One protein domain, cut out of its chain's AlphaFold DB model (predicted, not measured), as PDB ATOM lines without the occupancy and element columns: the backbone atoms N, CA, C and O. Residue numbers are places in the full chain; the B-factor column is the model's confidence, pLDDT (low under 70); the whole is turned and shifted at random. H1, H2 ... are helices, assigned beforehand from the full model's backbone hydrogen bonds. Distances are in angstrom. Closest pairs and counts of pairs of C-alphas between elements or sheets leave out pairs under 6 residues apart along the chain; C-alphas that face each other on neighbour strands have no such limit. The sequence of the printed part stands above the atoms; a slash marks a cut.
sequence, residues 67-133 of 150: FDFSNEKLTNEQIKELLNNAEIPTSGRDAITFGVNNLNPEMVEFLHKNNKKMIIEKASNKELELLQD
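AT A GLANCE: This is residues 67 to 133 of the 150 residues of an uncharacterized protein of Helicobacter pylori Hp M9 (UniProt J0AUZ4). Three short helices stand in a loose arc, H2 between H1 and H3, along one side of a core made largely of loops. Among the loops three very short runs pair side by side in parallel, residues 97 to 98 between residues 68 to 69 and 119 to 120. The printed part has 67 residues, with three named helices in the order H1, H2, H3 and no named strand; the class is all helix, though only 27 residues are in named elements. The whole is compact, with a radius of gyration of the C-alphas of 11.0 A, and rounded, spanning 30 by 26 by 22 A.

IN THESE COORDINATES: After residues 68 to 69, H1 covers residues 76 to 84, 12.1 A from first to last C-alpha, beginning with C-alpha 76 at (180.174, 164.350, 153.676). H2 covers residues 105 to 113, 12.3 A long, with C-alpha 105 at (187.283, 157.200, 156.775). H3 covers residues 125 to 133, 13.4 A long, and ends with C-alpha 133 at (189.354, 149.294, 163.215).

HOW THE PARTS SIT: H1 and H2 are close but not clearly touching; their closest C-alphas, those of Asn 76 and Met 107, are 6.8 A apart. They run the same way at a shallow tilt of 20 degrees. H2 and H3 only just touch, with 3 pairs of C-alphas within 8 A, the closest being those of Pro 105 and Leu 130 at 6.8 A. They run the same way at a steep tilt of 38 degrees, only just past shallow. H1 and H3 are apart. In H1 and H2 every O i to N i+4 pair is within hydrogen-bond range; in H3, 4 of 5 are.

THE WHOLE: The C-alphas of Glu 87 and Asn 125, the two farthest apart, are 31.1 A from each other. The printed part has no cut. Both links are long: 20 residues from H1 to H2, 11 from H2 to H3. The mean pLDDT of the printed part is 85.8, and residues 132 to 133 are under 70.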
ATOM      1  N   PHE A  67     163.393 160.858 158.480       83.75
ATOM      2  CA  PHE A  67     164.849 160.914 158.395       83.75
ATOM      3  C   PHE A  67     165.419 159.620 157.778       83.75
ATOM      4  O   PHE A  67     166.262 158.953 158.371       83.75
ATOM      5  N   ASP A  68     164.922 159.217 156.611       86.06
ATOM      6  CA  ASP A  68     165.297 157.987 155.919       86.06
ATOM      7  C   ASP A  68     165.963 158.303 154.576       86.06
ATOM      8  O   ASP A  68     165.316 158.497 153.551       86.06
ATOM      9  N   PHE A  69     167.292 158.319 154.605       87.69
ATOM     10  CA  PHE A  69     168.179 158.516 153.462       87.69
ATOM     11  C   PHE A  69     168.823 157.191 153.027       87.69
ATOM     12  O   PHE A  69     169.916 157.168 152.456       87.69
ATOM     13  N   SER A  70     168.180 156.056 153.316       84.94
ATOM     14  CA  SER A  70     168.674 154.709 152.984       84.94
ATOM     15  C   SER A  70     168.955 154.482 151.495       84.94
ATOM     16  O   SER A  70     169.819 153.676 151.142       84.94
ATOM     17  N   ASN A  71     168.248 155.200 150.621       83.38
ATOM     18  CA  ASN A  71     168.377 155.099 149.166       83.38
ATOM     19  C   ASN A  71     169.105 156.296 148.539       83.38
ATOM     20  O   ASN A  71     169.215 156.372 147.316       83.38
ATOM     21  N   GLU A  72     169.609 157.218 149.359       85.12
ATOM     22  CA  GLU A  72     170.293 158.418 148.893       85.12
ATOM     23  C   GLU A  72     171.803 158.315 149.100       85.12
ATOM     24  O   GLU A  72     172.294 157.779 150.099       85.12
ATOM     25  N   LYS A  73     172.552 158.859 148.138       87.31
ATOM     26  CA  LYS A  73     173.990 159.077 148.269       87.31
ATOM     27  C   LYS A  73     174.217 160.551 148.572       87.31
ATOM     28  O   LYS A  73     174.019 161.392 147.699       87.31
ATOM     29  N   LEU A  74     174.643 160.833 149.793       89.31
ATOM     30  CA  LEU A  74     174.877 162.182 150.293       89.31
ATOM     31  C   LEU A  74     176.372 162.508 150.271       89.31
ATOM     32  O   LEU A  74     177.223 161.614 150.277       89.31
ATOM     33  N   THR A  75     176.707 163.794 150.249       92.00
ATOM     34  CA  THR A  75     178.089 164.238 150.466       92.00
ATOM     35  C   THR A  75     178.424 164.263 151.958       92.00
ATOM     36  O   THR A  75     177.540 164.296 152.817       92.00
ATOM     37  N   ASN A  76     179.718 164.285 152.286       92.06
ATOM     38  CA  ASN A  76     180.174 164.350 153.676       92.06
ATOM     39  C   ASN A  76     179.655 165.606 154.386       92.06
ATOM     40  O   ASN A  76     179.319 165.556 155.566       92.06
ATOM     41  N   GLU A  77     179.563 166.728 153.676       93.69
ATOM     42  CA  GLU A  77     179.038 167.990 154.192       93.69
ATOM     43  C   GLU A  77     177.561 167.858 154.560       93.69
ATOM     44  O   GLU A  77     177.187 168.201 155.681       93.69
ATOM     45  N   GLN A  78     176.751 167.279 153.668       92.31
ATOM     46  CA  GLN A  78     175.326 167.047 153.913       92.31
ATOM     47  C   GLN A  78     175.113 166.132 155.124       92.31
ATOM     48  O   GLN A  78     174.305 166.431 156.000       92.31
ATOM     49  N   ILE A  79     175.878 165.039 155.233       92.50
ATOM     50  CA  ILE A  79     175.760 164.117 156.372       92.50
ATOM     51  C   ILE A  79     176.160 164.815 157.680       92.50
ATOM     52  O   ILE A  79     175.485 164.656 158.698       92.50
ATOM     53  N   LYS A  80     177.232 165.614 157.679       93.56
ATOM     54  CA  LYS A  80     177.654 166.381 158.862       93.56
ATOM     55  C   LYS A  80     176.604 167.401 159.285       93.56
ATOM     56  O   LYS A  80     176.376 167.552 160.483       93.56
ATOM     57  N   GLU A  81     175.974 168.089 158.338       92.31
ATOM     58  CA  GLU A  81     174.889 169.033 158.614       92.31
ATOM     59  C   GLU A  81     173.705 168.320 159.278       92.31
ATOM     60  O   GLU A  81     173.273 168.717 160.364       92.31
ATOM     61  N   LEU A  82     173.275 167.192 158.707       91.94
ATOM     62  CA  LEU A  82     172.191 166.370 159.249       91.94
ATOM     63  C   LEU A  82     172.501 165.843 160.662       91.94
ATOM     64  O   LEU A  82     171.647 165.891 161.542       91.94
ATOM     65  N   LEU A  83     173.729 165.383 160.918       91.19
ATOM     66  CA  LEU A  83     174.151 164.863 162.230       91.19
ATOM     67  C   LEU A  83     174.400 165.953 163.291       91.19
ATOM     68  O   LEU A  83     174.478 165.660 164.494       91.19
ATOM     69  N   ASN A  84     174.583 167.204 162.869       92.19
ATOM     70  CA  ASN A  84     174.749 168.347 163.765       92.19
ATOM     71  C   ASN A  84     173.430 169.047 164.091       92.19
ATOM     72  O   ASN A  84     173.372 169.746 165.103       92.19
ATOM     73  N   ASN A  85     172.386 168.833 163.293       88.81
ATOM     74  CA  ASN A  85     171.066 169.374 163.562       88.81
ATOM     75  C   ASN A  85     170.462 168.757 164.843       88.81
ATOM     76  O   ASN A  85     170.359 167.538 164.975       88.81
ATOM     77  N   ALA A  86     170.069 169.607 165.797       83.31
ATOM     78  CA  ALA A  86     169.511 169.187 167.085       83.31
ATOM     79  C   ALA A  86     168.063 168.668 166.997       83.31
ATOM     80  O   ALA A  86     167.628 167.937 167.884       83.31
ATOM     81  N   GLU A  87     167.327 169.032 165.944       85.88
ATOM     82  CA  GLU A  87     165.957 168.569 165.692       85.88
ATOM     83  C   GLU A  87     165.928 167.160 165.089       85.88
ATOM     84  O   GLU A  87     164.903 166.481 165.153       85.88
ATOM     85  N   ILE A  88     167.056 166.700 164.535       85.81
ATOM     86  CA  ILE A  88     167.173 165.385 163.911       85.81
ATOM     87  C   ILE A  88     167.633 164.364 164.961       85.81
ATOM     88  O   ILE A  88     168.777 164.414 165.432       85.81
ATOM     89  N   PRO A  89     166.789 163.393 165.344       86.81
ATOM     90  CA  PRO A  89     167.208 162.307 166.212       86.81
ATOM     91  C   PRO A  89     168.308 161.486 165.526       86.81
ATOM     92  O   PRO A  89     168.154 160.990 164.418       86.81
ATOM     93  N   THR A  90     169.427 161.286 166.215       87.69
ATOM     94  CA  THR A  90     170.551 160.446 165.748       87.69
ATOM     95  C   THR A  90     170.604 159.086 166.453       87.69
ATOM     96  O   THR A  90     171.528 158.295 166.271       87.69
ATOM     97  N   SER A  91     169.620 158.799 167.312       83.81
ATOM     98  CA  SER A  91     169.502 157.525 168.024       83.81
ATOM     99  C   SER A  91     168.061 157.238 168.448       83.81
ATOM    100  O   SER A  91     167.251 158.153 168.544       83.81
ATOM    101  N   GLY A  92     167.755 155.968 168.717       84.12
ATOM    102  CA  GLY A  92     166.396 155.531 169.037       84.12
ATOM    103  C   GLY A  92     165.629 155.066 167.800       84.12
ATOM    104  O   GLY A  92     166.233 154.762 166.775       84.12
ATOM    105  N   ARG A  93     164.303 154.957 167.934       81.56
ATOM    106  CA  ARG A  93     163.407 154.446 166.883       81.56
ATOM    107  C   ARG A  93     163.301 155.393 165.690       81.56
ATOM    108  O   ARG A  93     163.234 154.920 164.565       81.56
ATOM    109  N   ASP A  94     163.308 156.692 165.958       83.62
ATOM    110  CA  ASP A  94     163.061 157.723 164.945       83.62
ATOM    111  C   ASP A  94     164.360 158.252 164.331       83.62
ATOM    112  O   ASP A  94     164.357 159.260 163.639       83.62
ATOM    113  N   ALA A  95     165.484 157.594 164.625       86.88
ATOM    114  CA  ALA A  95     166.805 158.052 164.252       86.88
ATOM    115  C   ALA A  95     167.022 158.109 162.741       86.88
ATOM    116  O   ALA A  95     166.616 157.205 162.006       86.88
ATOM    117  N   ILE A  96     167.770 159.126 162.317       89.62
ATOM    118  CA  ILE A  96     168.194 159.277 160.935       89.62
ATOM    119  C   ILE A  96     168.965 158.050 160.444       89.62
ATOM    120  O   ILE A  96     169.919 157.590 161.082       89.62
ATOM    121  N   THR A  97     168.533 157.525 159.302       89.38
ATOM    122  CA  THR A  97     169.083 156.329 158.665       89.38
ATOM    123  C   THR A  97     169.693 156.698 157.320       89.38
ATOM    124  O   THR A  97     169.096 157.437 156.546       89.38
ATOM    125  N   PHE A  98     170.888 156.184 157.039       90.62
ATOM    126  CA  PHE A  98     171.649 156.471 155.825       90.62
ATOM    127  C   PHE A  98     171.875 155.210 154.981       90.62
ATOM    128  O   PHE A  98     171.907 154.087 155.495       90.62
ATOM    129  N   GLY A  99     172.051 155.410 153.673       85.06
ATOM    130  CA  GLY A  99     172.321 154.353 152.698       85.06
ATOM    131  C   GLY A  99     173.785 153.923 152.568       85.06
ATOM    132  O   GLY A  99     174.678 154.480 153.209       85.06
ATOM    133  N   VAL A 100     174.015 152.944 151.683       82.19
ATOM    134  CA  VAL A 100     175.349 152.462 151.272       82.19
ATOM    135  C   VAL A 100     176.206 153.585 150.675       82.19
ATOM    136  O   VAL A 100     175.719 154.412 149.906       82.19
ATOM    137  N   ASN A 101     177.518 153.536 150.910       84.50
ATOM    138  CA  ASN A 101     178.529 154.494 150.434       84.50
ATOM    139  C   ASN A 101     178.480 155.884 151.086       84.50
ATOM    140  O   ASN A 101     179.142 156.801 150.594       84.50
ATOM    141  N   ASN A 102     177.730 156.040 152.176       86.94
ATOM    142  CA  ASN A 102     177.710 157.264 152.980       86.94
ATOM    143  C   ASN A 102     178.706 157.200 154.153       86.94
ATOM    144  O   ASN A 102     178.912 158.198 154.842       86.94
ATOM    145  N   LEU A 103     179.344 156.045 154.385       88.62
ATOM    146  CA  LEU A 103     180.395 155.885 155.384       88.62
ATOM    147  C   LEU A 103     181.768 155.782 154.708       88.62
ATOM    148  O   LEU A 103     182.013 154.950 153.840       88.62
ATOM    149  N   ASN A 104     182.695 156.636 155.124       88.69
ATOM    150  CA  ASN A 104     184.081 156.653 154.663       88.69
ATOM    151  C   ASN A 104     185.014 157.009 155.841       88.69
ATOM    152  O   ASN A 104     184.514 157.350 156.920       88.69
ATOM    153  N   PRO A 105     186.349 156.933 155.679       88.31
ATOM    154  CA  PRO A 105     187.283 157.200 156.775       88.31
ATOM    155  C   PRO A 105     187.103 158.579 157.428       88.31
ATOM    156  O   PRO A 105     187.155 158.694 158.650       88.31
ATOM    157  N   GLU A 106     186.823 159.613 156.630       89.62
ATOM    158  CA  GLU A 106     186.589 160.975 157.124       89.62
ATOM    159  C   GLU A 106     185.334 161.046 158.009       89.62
ATOM    160  O   GLU A 106     185.351 161.637 159.091       89.62
ATOM    161  N   MET A 107     184.246 160.402 157.583       89.94
ATOM    162  CA  MET A 107     183.010 160.331 158.357       89.94
ATOM    163  C   MET A 107     183.196 159.541 159.650       89.94
ATOM    164  O   MET A 107     182.699 159.962 160.691       89.94
ATOM    165  N   VAL A 108     183.952 158.441 159.625       87.38
ATOM    166  CA  VAL A 108     184.291 157.673 160.834       87.38
ATOM    167  C   VAL A 108     185.034 158.546 161.848       87.38
ATOM    168  O   VAL A 108     184.672 158.573 163.028       87.38
ATOM    169  N   GLU A 109     186.029 159.311 161.394       87.62
ATOM    170  CA  GLU A 109     186.777 160.229 162.250       87.62
ATOM    171  C   GLU A 109     185.876 161.331 162.830       87.62
ATOM    172  O   GLU A 109     185.932 161.616 164.030       87.62
ATOM    173  N   PHE A 110     185.001 161.913 162.003       90.38
ATOM    174  CA  PHE A 110     184.019 162.905 162.436       90.38
ATOM    175  C   PHE A 110     183.079 162.350 163.515       90.38
ATOM    176  O   PHE A 110     182.892 163.003 164.546       90.38
ATOM    177  N   LEU A 111     182.514 161.156 163.303       89.19
ATOM    178  CA  LEU A 111     181.598 160.513 164.246       89.19
ATOM    179  C   LEU A 111     182.270 160.287 165.602       89.19
ATOM    180  O   LEU A 111     181.684 160.602 166.638       89.19
ATOM    181  N   HIS A 112     183.515 159.803 165.589       85.50
ATOM    182  CA  HIS A 112     184.276 159.532 166.802       85.50
ATOM    183  C   HIS A 112     184.651 160.819 167.554       85.50
ATOM    184  O   HIS A 112     184.355 160.941 168.742       85.50
ATOM    185  N   LYS A 113     185.233 161.814 166.866       88.44
ATOM    186  CA  LYS A 113     185.655 163.089 167.482       88.44
ATOM    187  C   LYS A 113     184.492 163.873 168.084       88.44
ATOM    188  O   LYS A 113     184.655 164.501 169.125       88.44
ATOM    189  N   ASN A 114     183.330 163.838 167.435       87.06
ATOM    190  CA  ASN A 114     182.167 164.634 167.829       87.06
ATOM    191  C   ASN A 114     181.130 163.834 168.633       87.06
ATOM    192  O   ASN A 114     180.045 164.349 168.903       87.06
ATOM    193  N   ASN A 115     181.441 162.583 169.002       86.06
ATOM    194  CA  ASN A 115     180.539 161.674 169.715       86.06
ATOM    195  C   ASN A 115     179.145 161.576 169.055       86.06
ATOM    196  O   ASN A 115     178.105 161.616 169.719       86.06
ATOM    197  N   LYS A 116     179.124 161.491 167.722       87.75
ATOM    198  CA  LYS A 116     177.902 161.368 166.920       87.75
ATOM    199  C   LYS A 116     177.597 159.902 166.631       87.75
ATOM    200  O   LYS A 116     178.482 159.049 166.617       87.75
ATOM    201  N   LYS A 117     176.320 159.608 166.393       87.19
ATOM    202  CA  LYS A 117     175.834 158.275 166.024       87.19
ATOM    203  C   LYS A 117     175.193 158.341 164.649       87.19
ATOM    204  O   LYS A 117     174.506 159.306 164.339       87.19
ATOM    205  N   MET A 118     175.425 157.307 163.858       87.00
ATOM    206  CA  MET A 118     174.897 157.163 162.511       87.00
ATOM    207  C   MET A 118     174.317 155.761 162.382       87.00
ATOM    208  O   MET A 118     174.962 154.791 162.790       87.00
ATOM    209  N   ILE A 119     173.100 155.655 161.855       87.12
ATOM    210  CA  ILE A 119     172.488 154.372 161.506       87.12
ATOM    211  C   ILE A 119     172.655 154.171 160.005       87.12
ATOM    212  O   ILE A 119     172.386 155.079 159.224       87.12
ATOM    213  N   ILE A 120     173.103 152.983 159.607       85.94
ATOM    214  CA  ILE A 120     173.286 152.607 158.205       85.94
ATOM    215  C   ILE A 120     172.410 151.382 157.952       85.94
ATOM    216  O   ILE A 120     172.602 150.359 158.610       85.94
ATOM    217  N   GLU A 121     171.437 151.481 157.039       82.62
ATOM    218  CA  GLU A 121     170.506 150.370 156.768       82.62
ATOM    219  C   GLU A 121     171.232 149.187 156.117       82.62
ATOM    220  O   GLU A 121     171.020 148.025 156.466       82.62
ATOM    221  N   LYS A 122     172.107 149.493 155.156       79.81
ATOM    222  CA  LYS A 122     172.877 148.523 154.379       79.81
ATOM    223  C   LYS A 122     174.307 149.037 154.315       79.81
ATOM    224  O   LYS A 122     174.552 150.067 153.703       79.81
ATOM    225  N   ALA A 123     175.233 148.354 154.980       79.56
ATOM    226  CA  ALA A 123     176.659 148.649 154.881       79.56
ATOM    227  C   ALA A 123     177.298 147.706 153.856       79.56
ATOM    228  O   ALA A 123     177.043 146.500 153.866       79.56
ATOM    229  N   SER A 124     178.130 148.245 152.969       83.31
ATOM    230  CA  SER A 124     178.970 147.429 152.091       83.31
ATOM    231  C   SER A 124     180.107 146.763 152.879       83.31
ATOM    232  O   SER A 124     180.503 147.240 153.941       83.31
ATOM    233  N   ASN A 125     180.698 145.686 152.346       82.69
ATOM    234  CA  ASN A 125     181.835 145.014 152.998       82.69
ATOM    235  C   ASN A 125     183.006 145.973 153.279       82.69
ATOM    236  O   ASN A 125     183.613 145.898 154.341       82.69
ATOM    237  N   LYS A 126     183.263 146.926 152.372       82.44
ATOM    238  CA  LYS A 126     184.292 147.963 152.552       82.44
ATOM    239  C   LYS A 126     183.981 148.883 153.733       82.44
ATOM    240  O   LYS A 126     184.871 149.232 154.494       82.44
ATOM    241  N   GLU A 127     182.719 149.271 153.902       80.50
ATOM    242  CA  GLU A 127     182.283 150.097 155.035       80.50
ATOM    243  C   GLU A 127     182.343 149.327 156.358       80.50
ATOM    244  O   GLU A 127     182.685 149.900 157.388       80.50
ATOM    245  N   LEU A 128     182.065 148.020 156.336       81.06
ATOM    246  CA  LEU A 128     182.198 147.160 157.512       81.06
ATOM    247  C   LEU A 128     183.652 147.041 157.986       81.06
ATOM    248  O   LEU A 128     183.881 147.011 159.193       81.06
ATOM    249  N   GLU A 129     184.626 146.998 157.073       81.00
ATOM    250  CA  GLU A 129     186.058 147.007 157.417       81.00
ATOM    251  C   GLU A 129     186.447 148.287 158.175       81.00
ATOM    252  O   GLU A 129     187.101 148.204 159.212       81.00
ATOM    253  N   LEU A 130     185.945 149.455 157.750       79.31
ATOM    254  CA  LEU A 130     186.194 150.733 158.438       79.31
ATOM    255  C   LEU A 130     185.700 150.740 159.895       79.31
ATOM    256  O   LEU A 130     186.247 151.443 160.744       79.31
ATOM    257  N   LEU A 131     184.648 149.973 160.189       73.12
ATOM    258  CA  LEU A 131     184.054 149.900 161.524       73.12
ATOM    259  C   LEU A 131     184.797 148.935 162.458       73.12
ATOM    260  O   LEU A 131     184.704 149.096 163.678       73.12
ATOM    261  N   GLN A 132     185.526 147.956 161.908       66.62
ATOM    262  CA  GLN A 132     186.316 146.997 162.689       66.62
ATOM    263  C   GLN A 132     187.496 147.683 163.384       66.62
ATOM    264  O   GLN A 132     187.714 147.459 164.574       66.62
ATOM    265  N   ASP A 133     188.190 148.579 162.680       59.50
ATOM    266  CA  ASP A 133     189.354 149.294 163.215       59.50
ATOM    267  C   ASP A 133     188.969 150.378 164.237       59.50
ATOM    268  O   ASP A 133     189.727 150.685 165.157       59.50
TER     269      ASP A 133